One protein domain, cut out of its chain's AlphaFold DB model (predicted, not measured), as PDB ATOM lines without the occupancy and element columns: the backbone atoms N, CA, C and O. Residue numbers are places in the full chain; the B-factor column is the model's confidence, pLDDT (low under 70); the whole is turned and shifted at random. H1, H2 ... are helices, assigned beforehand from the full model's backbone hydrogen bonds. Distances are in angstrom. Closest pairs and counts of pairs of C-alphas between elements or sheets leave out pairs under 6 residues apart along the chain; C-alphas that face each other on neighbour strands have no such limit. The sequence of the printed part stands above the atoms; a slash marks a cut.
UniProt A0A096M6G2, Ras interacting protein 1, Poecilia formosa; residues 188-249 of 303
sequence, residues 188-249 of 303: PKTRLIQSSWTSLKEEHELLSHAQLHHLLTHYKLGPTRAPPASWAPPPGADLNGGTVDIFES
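This is residues 188 to 249 of the 303 residues of the protein "Ras interacting protein 1" of Poecilia formosa (UniProt A0A096M6G2). What shape does the printed part make? Helix H3 lies in the middle of a chain that is largely loop, with H2 crossing steeply near one side of it and H4 at the end where H3 begins. The long loop of residues 219 to 241 leaves the other end of H3, turns near Pro 223 and folds back past H3 to H4, while H1 lies away from the other helices. What is it made of? There are 62 residues printed, with four named helices in the order H1, H2, H3, H4 and no named strand; the class is all helix, though under half of the residues are in named elements. How large is it? It is compact, with a radius of gyration of the C-alphas of 11.8 A and spans of 33 by 22 by 20 A.

What does the first helix touch? H1, residues 189 to 192, touches no helix and is apart from H2, residues 197 to 203. How does H2 stand to H3, residues 209 to 218? They are close but not clearly touching, the closest C-alphas being those of Lys 201 and Leu 212, 7.3 A apart. They run opposite ways at a steep tilt of 67 degrees, only just short of about perpendicular. Where is H4, residues 242 to 245? It touches H3, the closest C-alphas being those of Ala 210 and Asp 245 at 6.2 A, and it is apart from H1 and H2. What do the backbones show? In H2 and H3 every O i to N i+4 pair is within hydrogen-bond range; H1 and H4 are too short for such a pair.

Where does H1 begin? C-alpha 189 is at (20.827, 108.851, -18.726). How long are the longer helices? H2 measures 10.0 A from first to last C-alpha and H3 14.3 A, ending at C-alpha 218 at (24.374, 109.414, -31.196). Where does H4 end? C-alpha 245 is at (20.057, 98.453, -42.316).

Which links are long? The 23-residue link from H3 to H4 is long; those from H1 to H2 and H2 to H3 are tight. How far does it reach, and is it cut? The two C-alphas farthest apart, of Thr 224 and Ser 249, are 35.6 A apart, and the printed part has no cut. Where is confidence low? Residues 240 to 244 are under 70 in pLDDT; the mean of the printed part is 87.6.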
ATOM      1  N   PRO A 188      16.267 107.278 -18.715       91.12
ATOM      2  CA  PRO A 188      17.092 108.254 -18.021       91.12
ATOM      3  C   PRO A 188      18.576 107.956 -18.217       91.12
ATOM      4  O   PRO A 188      19.010 106.814 -18.061       91.12
ATOM      5  N   LYS A 189      19.382 108.993 -18.472       90.06
ATOM      6  CA  LYS A 189      20.827 108.851 -18.726       90.06
ATOM      7  C   LYS A 189      21.544 108.029 -17.662       90.06
ATOM      8  O   LYS A 189      22.438 107.266 -17.988       90.06
ATOM      9  N   THR A 190      21.154 108.200 -16.399       90.44
ATOM     10  CA  THR A 190      21.715 107.485 -15.246       90.44
ATOM     11  C   THR A 190      21.466 105.983 -15.293       90.44
ATOM     12  O   THR A 190      22.319 105.235 -14.833       90.44
ATOM     13  N   ARG A 191      20.340 105.552 -15.870       92.88
ATOM     14  CA  ARG A 191      20.019 104.142 -16.101       92.88
ATOM     15  C   ARG A 191      20.708 103.629 -17.361       92.88
ATOM     16  O   ARG A 191      21.372 102.606 -17.305       92.88
ATOM     17  N   LEU A 192      20.623 104.374 -18.466       93.56
ATOM     18  CA  LEU A 192      21.151 103.943 -19.766       93.56
ATOM     19  C   LEU A 192      22.654 103.607 -19.704       93.56
ATOM     20  O   LEU A 192      23.099 102.612 -20.263       93.56
ATOM     21  N   ILE A 193      23.443 104.410 -18.980       93.12
ATOM     22  CA  ILE A 193      24.893 104.184 -18.795       93.12
ATOM     23  C   ILE A 193      25.237 102.937 -17.970       93.12
ATOM     24  O   ILE A 193      26.393 102.524 -17.977       93.12
ATOM     25  N   GLN A 194      24.284 102.404 -17.200       94.19
ATOM     26  CA  GLN A 194      24.466 101.197 -16.389       94.19
ATOM     27  C   GLN A 194      24.142  99.930 -17.188       94.19
ATOM     28  O   GLN A 194      24.578  98.848 -16.803       94.19
ATOM     29  N   SER A 195      23.416 100.062 -18.299       96.19
ATOM     30  CA  SER A 195      23.072  98.953 -19.181       96.19
ATOM     31  C   SER A 195      24.255  98.537 -20.065       96.19
ATOM     32  O   SER A 195      25.106  99.347 -20.451       96.19
ATOM     33  N   SER A 196      24.304  97.249 -20.398       95.38
ATOM     34  CA  SER A 196      25.214  96.682 -21.394       95.38
ATOM     35  C   SER A 196      24.514  96.528 -22.743       95.38
ATOM     36  O   SER A 196      23.283  96.490 -22.805       95.38
ATOM     37  N   TRP A 197      25.292  96.374 -23.816       95.50
ATOM     38  CA  TRP A 197      24.771  96.038 -25.141       95.50
ATOM     39  C   TRP A 197      23.784  94.867 -25.089       95.50
ATOM     40  O   TRP A 197      22.672  94.982 -25.595       95.50
ATOM     41  N   THR A 198      24.169  93.764 -24.439       94.69
ATOM     42  CA  THR A 198      23.350  92.549 -24.343       94.69
ATOM     43  C   THR A 198      22.006  92.833 -23.683       94.69
ATOM     44  O   THR A 198      20.979  92.539 -24.283       94.69
ATOM     45  N   SER A 199      22.000  93.504 -22.522       95.94
ATOM     46  CA  SER A 199      20.748  93.848 -21.831       95.94
ATOM     47  C   SER A 199      19.839  94.741 -22.678       95.94
ATOM     48  O   SER A 199      18.642  94.506 -22.759       95.94
ATOM     49  N   LEU A 200      20.407  95.729 -23.381       95.75
ATOM     50  CA  LEU A 200      19.627  96.632 -24.223       95.75
ATOM     51  C   LEU A 200      19.076  95.924 -25.461       95.75
ATOM     52  O   LEU A 200      17.961  96.210 -25.882       95.75
ATOM     53  N   LYS A 201      19.833  94.997 -26.055       94.69
ATOM     54  CA  LYS A 201      19.356  94.233 -27.210       94.69
ATOM     55  C   LYS A 201      18.252  93.246 -26.825       94.69
ATOM     56  O   LYS A 201      17.335  93.069 -27.626       94.69
ATOM     57  N   GLU A 202      18.339  92.644 -25.638       94.69
ATOM     58  CA  GLU A 202      17.307  91.769 -25.062       94.69
ATOM     59  C   GLU A 202      16.027  92.549 -24.726       94.69
ATOM     60  O   GLU A 202      14.939  92.137 -25.115       94.69
ATOM     61  N   GLU A 203      16.142  93.712 -24.077       95.12
ATOM     62  CA  GLU A 203      14.992  94.568 -23.738       95.12
ATOM     63  C   GLU A 203      14.334  95.213 -24.973       95.12
ATOM     64  O   GLU A 203      13.145  95.536 -24.955       95.12
ATOM     65  N   HIS A 204      15.093  95.403 -26.057       95.19
ATOM     66  CA  HIS A 204      14.647  96.056 -27.288       95.19
ATOM     67  C   HIS A 204      14.839  95.154 -28.515       95.19
ATOM     68  O   HIS A 204      15.493  95.522 -29.498       95.19
ATOM     69  N   GLU A 205      14.246  93.959 -28.475       94.38
ATOM     70  CA  GLU A 205      14.382  92.945 -29.527       94.38
ATOM     71  C   GLU A 205      13.976  93.444 -30.925       94.38
ATOM     72  O   GLU A 205      14.631  93.089 -31.906       94.38
ATOM     73  N   LEU A 206      12.977  94.338 -30.999       94.56
ATOM     74  CA  LEU A 206      12.461  94.918 -32.244       94.56
ATOM     75  C   LEU A 206      13.455  95.840 -32.966       94.56
ATOM     76  O   LEU A 206      13.282  96.095 -34.158       94.56
ATOM     77  N   LEU A 207      14.465  96.368 -32.269       94.25
ATOM     78  CA  LEU A 207      15.511  97.189 -32.882       94.25
ATOM     79  C   LEU A 207      16.573  96.286 -33.507       94.25
ATOM     80  O   LEU A 207      17.089  95.390 -32.835       94.25
ATOM     81  N   SER A 208      16.952  96.541 -34.761       93.00
ATOM     82  CA  SER A 208      18.101  95.856 -35.367       93.00
ATOM     83  C   SER A 208      19.398  96.204 -34.620       93.00
ATOM     84  O   SER A 208      19.470  97.186 -33.871       93.00
ATOM     85  N   HIS A 209      20.453  95.403 -34.808       92.56
ATOM     86  CA  HIS A 209      21.765  95.704 -34.225       92.56
ATOM     87  C   HIS A 209      22.283  97.062 -34.728       92.56
ATOM     88  O   HIS A 209      22.759  97.869 -33.929       92.56
ATOM     89  N   ALA A 210      22.103  97.355 -36.020       92.62
ATOM     90  CA  ALA A 210      22.437  98.645 -36.615       92.62
ATOM     91  C   ALA A 210      21.648  99.806 -35.982       92.62
ATOM     92  O   ALA A 210      22.244 100.814 -35.601       92.62
ATOM     93  N   GLN A 211      20.333  99.654 -35.787       94.31
ATOM     94  CA  GLN A 211      19.487 100.673 -35.151       94.31
ATOM     95  C   GLN A 211      19.888 100.936 -33.698       94.31
ATOM     96  O   GLN A 211      20.038 102.093 -33.303       94.31
ATOM     97  N   LEU A 212      20.109  99.885 -32.903       94.56
ATOM     98  CA  LEU A 212      20.546 100.031 -31.514       94.56
ATOM     99  C   LEU A 212      21.912 100.726 -31.432       94.56
ATOM    100  O   LEU A 212      22.083 101.665 -30.651       94.56
ATOM    101  N   HIS A 213      22.868 100.310 -32.268       93.38
ATOM    102  CA  HIS A 213      24.185 100.941 -32.347       93.38
ATOM    103  C   HIS A 213      24.085 102.423 -32.722       93.38
ATOM    104  O   HIS A 213      24.733 103.262 -32.093       93.38
ATOM    105  N   HIS A 214      23.247 102.753 -33.708       92.81
ATOM    106  CA  HIS A 214      23.002 104.126 -34.151       92.81
ATOM    107  C   HIS A 214      22.452 104.992 -33.016       92.81
ATOM    108  O   HIS A 214      22.999 106.054 -32.717       92.81
ATOM    109  N   LEU A 215      21.421 104.511 -32.316       93.88
ATOM    110  CA  LEU A 215      20.827 105.220 -31.182       93.88
ATOM    111  C   LEU A 215      21.854 105.469 -30.071       93.88
ATOM    112  O   LEU A 215      21.963 106.596 -29.592       93.88
ATOM    113  N   LEU A 216      22.631 104.451 -29.686       93.06
ATOM    114  CA  LEU A 216      23.638 104.547 -28.622       93.06
ATOM    115  C   LEU A 216      24.791 105.487 -28.981       93.06
ATOM    116  O   LEU A 216      25.206 106.296 -28.150       93.06
ATOM    117  N   THR A 217      25.281 105.411 -30.219       90.62
ATOM    118  CA  THR A 217      26.402 106.231 -30.713       90.62
ATOM    119  C   THR A 217      26.060 107.714 -30.694       90.62
ATOM    120  O   THR A 217      26.899 108.557 -30.374       90.62
ATOM    121  N   HIS A 218      24.811 108.040 -31.009       90.75
ATOM    122  CA  HIS A 218      24.374 109.414 -31.196       90.75
ATOM    123  C   HIS A 218      23.607 110.000 -30.006       90.75
ATOM    124  O   HIS A 218      23.275 111.189 -29.997       90.75
ATOM    125  N   TYR A 219      23.352 109.201 -28.967       91.31
ATOM    126  CA  TYR A 219      22.671 109.669 -27.770       91.31
ATOM    127  C   TYR A 219      23.483 110.742 -27.027       91.31
ATOM    128  O   TYR A 219      24.625 110.534 -26.611       91.31
ATOM    129  N   LYS A 220      22.876 111.907 -26.773       89.38
ATOM    130  CA  LYS A 220      23.540 113.039 -26.107       89.38
ATOM    131  C   LYS A 220      23.710 112.798 -24.605       89.38
ATOM    132  O   LYS A 220      22.877 113.205 -23.787       89.38
ATOM    133  N   LEU A 221      24.841 112.219 -24.210       86.88
ATOM    134  CA  LEU A 221      25.216 112.014 -22.802       86.88
ATOM    135  C   LEU A 221      25.619 113.308 -22.074       86.88
ATOM    136  O   LEU A 221      25.427 113.414 -20.863       86.88
ATOM    137  N   GLY A 222      26.080 114.318 -22.811       83.38
ATOM    138  CA  GLY A 222      26.585 115.592 -22.293       83.38
ATOM    139  C   GLY A 222      27.910 115.966 -22.973       83.38
ATOM    140  O   GLY A 222      28.497 115.119 -23.639       83.38
ATOM    141  N   PRO A 223      28.397 117.208 -22.824       78.06
ATOM    142  CA  PRO A 223      29.531 117.727 -23.601       78.06
ATOM    143  C   PRO A 223      30.877 117.033 -23.328       78.06
ATOM    144  O   PRO A 223      31.787 117.141 -24.137       78.06
ATOM    145  N   THR A 224      31.023 116.331 -22.205       75.69
ATOM    146  CA  THR A 224      32.306 115.758 -21.761       75.69
ATOM    147  C   THR A 224      32.264 114.248 -21.545       75.69
ATOM    148  O   THR A 224      33.254 113.662 -21.112       75.69
ATOM    149  N   ARG A 225      31.124 113.596 -21.808       82.31
ATOM    150  CA  ARG A 225      30.916 112.188 -21.459       82.31
ATOM    151  C   ARG A 225      30.911 111.309 -22.703       82.31
ATOM    152  O   ARG A 225      29.976 111.374 -23.494       82.31
ATOM    153  N   ALA A 226      31.931 110.465 -22.824       85.38
ATOM    154  CA  ALA A 226      31.991 109.434 -23.851       85.38
ATOM    155  C   ALA A 226      30.981 108.295 -23.574       85.38
ATOM    156  O   ALA A 226      30.658 108.043 -22.402       85.38
ATOM    157  N   PRO A 227      30.499 107.597 -24.620       88.81
ATOM    158  CA  PRO A 227      29.739 106.360 -24.474       88.81
ATOM    159  C   PRO A 227      30.507 105.303 -23.654       88.81
ATOM    160  O   PRO A 227      31.717 105.151 -23.840       88.81
ATOM    161  N   PRO A 228      29.845 104.572 -22.736       92.62
ATOM    162  CA  PRO A 228      30.441 103.440 -22.029       92.62
ATOM    163  C   PRO A 228      30.968 102.353 -22.974       92.62
ATOM    164  O   PRO A 228      30.320 102.007 -23.956       92.62
ATOM    165  N   ALA A 229      32.093 101.722 -22.619       91.81
ATOM    166  CA  ALA A 229      32.624 100.580 -23.371       91.81
ATOM    167  C   ALA A 229      31.671  99.367 -23.377       91.81
ATOM    168  O   ALA A 229      31.704  98.566 -24.303       91.81
ATOM    169  N   SER A 230      30.789  99.248 -22.375       93.62
ATOM    170  CA  SER A 230      29.756  98.206 -22.303       93.62
ATOM    171  C   SER A 230      28.692  98.314 -23.397       93.62
ATOM    172  O   SER A 230      27.930  97.369 -23.582       93.62
ATOM    173  N   TRP A 231      28.617  99.447 -24.098       94.25
ATOM    174  CA  TRP A 231      27.743  99.647 -25.254       94.25
ATOM    175  C   TRP A 231      28.392  99.209 -26.564       94.25
ATOM    176  O   TRP A 231      27.746  99.277 -27.604       94.25
ATOM    177  N   ALA A 232      29.662  98.794 -26.543       91.12
ATOM    178  CA  ALA A 232      30.296  98.272 -27.737       91.12
ATOM    179  C   ALA A 232      29.569  96.985 -28.180       91.12
ATOM    180  O   ALA A 232      29.339  96.098 -27.350       91.12
ATOM    181  N   PRO A 233      29.209  96.871 -29.466       89.81
ATOM    182  CA  PRO A 233      28.594  95.667 -29.995       89.81
ATOM    183  C   PRO A 233      29.557  94.472 -29.875       89.81
ATOM    184  O   PRO A 233      30.770  94.639 -30.048       89.81
ATOM    185  N   PRO A 234      29.057  93.262 -29.567       87.88
ATOM    186  CA  PRO A 234      29.889  92.080 -29.423       87.88
ATOM    187  C   PRO A 234      30.507  91.665 -30.769       87.88
ATOM    188  O   PRO A 234      29.938  91.952 -31.828       87.88
ATOM    189  N   PRO A 235      31.646  90.948 -30.758       81.12
ATOM    190  CA  PRO A 235      32.242  90.405 -31.975       81.12
ATOM    191  C   PRO A 235      31.239  89.498 -32.703       81.12
ATOM    192  O   PRO A 235      30.740  88.541 -32.117       81.12
ATOM    193  N   GLY A 236      30.939  89.801 -33.968       75.38
ATOM    194  CA  GLY A 236      29.947  89.067 -34.763       75.38
ATOM    195  C   GLY A 236      28.526  89.636 -34.717       75.38
ATOM    196  O   GLY A 236      27.651  89.081 -35.377       75.38
ATOM    197  N   ALA A 237      28.282  90.741 -33.999       78.56
ATOM    198  CA  ALA A 237      27.073  91.529 -34.219       78.56
ATOM    199  C   ALA A 237      27.046  91.993 -35.681       78.56
ATOM    200  O   ALA A 237      28.007  92.607 -36.155       78.56
ATOM    201  N   ASP A 238      25.966  91.678 -36.392       73.50
ATOM    202  CA  ASP A 238      25.829  92.068 -37.788       73.50
ATOM    203  C   ASP A 238      25.548  93.572 -37.873       73.50
ATOM    204  O   ASP A 238      24.432  94.046 -37.670       73.50
ATOM    205  N   LEU A 239      26.620  94.331 -38.078       75.38
ATOM    206  CA  LEU A 239      26.593  95.760 -38.387       75.38
ATOM    207  C   LEU A 239      26.936  95.995 -39.868       75.38
ATOM    208  O   LEU A 239      27.061  97.144 -40.298       75.38
ATOM    209  N   ASN A 240      27.149  94.920 -40.642       56.47
ATOM    210  CA  ASN A 240      27.730  94.970 -41.985       56.47
ATOM    211  C   ASN A 240      26.757  95.513 -43.043       56.47
ATOM    212  O   ASN A 240      27.194  95.859 -44.138       56.47
ATOM    213  N   GLY A 241      25.469  95.654 -42.719       54.25
ATOM    214  CA  GLY A 241      24.463  96.282 -43.583       54.25
ATOM    215  C   GLY A 241      24.625  97.801 -43.781       54.25
ATOM    216  O   GLY A 241      23.923  98.395 -44.603       54.25
ATOM    217  N   GLY A 242      25.554  98.456 -43.073       60.00
ATOM    218  CA  GLY A 242      25.815  99.893 -43.219       60.00
ATOM    219  C   GLY A 242      24.590 100.767 -42.903       60.00
ATOM    220  O   GLY A 242      23.732 100.396 -42.108       60.00
ATOM    221  N   THR A 243      24.491 101.946 -43.527       59.75
ATOM    222  CA  THR A 243      23.361 102.883 -43.337       59.75
ATOM    223  C   THR A 243      22.021 102.348 -43.848       59.75
ATOM    224  O   THR A 243      20.981 102.873 -43.468       59.75
ATOM    225  N   VAL A 244      22.030 101.330 -44.714       63.22
ATOM    226  CA  VAL A 244      20.818 100.751 -45.319       63.22
ATOM    227  C   VAL A 244      20.012  99.959 -44.290       63.22
ATOM    228  O   VAL A 244      18.792 100.020 -44.309       63.22
ATOM    229  N   ASP A 245      20.683  99.308 -43.340       77.81
ATOM    230  CA  ASP A 245      20.057  98.453 -42.316       77.81
ATOM    231  C   ASP A 245      19.577  99.230 -41.067       77.81
ATOM    232  O   ASP A 245      19.075  98.674 -40.084       77.81
ATOM    233  N   ILE A 246      19.752 100.557 -41.089       90.19
ATOM    234  CA  ILE A 246      19.225 101.471 -40.068       90.19
ATOM    235  C   ILE A 246      17.779 101.854 -40.402       90.19
ATOM    236  O   ILE A 246      16.960 101.995 -39.492       90.19
ATOM    237  N   PHE A 247      17.461 102.028 -41.684       93.38
ATOM    238  CA  PHE A 247      16.160 102.512 -42.130       93.38
ATOM    239  C   PHE A 247      15.188 101.364 -42.393       93.38
ATOM    240  O   PHE A 247      15.548 100.329 -42.942       93.38
ATOM    241  N   GLU A 248      13.928 101.581 -42.039       93.56
ATOM    242  CA  GLU A 248      12.852 100.656 -42.355       93.56
ATOM    243  C   GLU A 248      12.465 100.750 -43.831       93.56
ATOM    244  O   GLU A 248      12.360 101.841 -44.410       93.56
ATOM    245  N   SER A 249      12.187  99.591 -44.417       92.94
ATOM    246  CA  SER A 249      11.657  99.458 -45.767       92.94
ATOM    247  C   SER A 249      10.162  99.786 -45.813       92.94
ATOM    248  O   SER A 249       9.406  99.493 -44.888       92.94
TER     249      SER A 249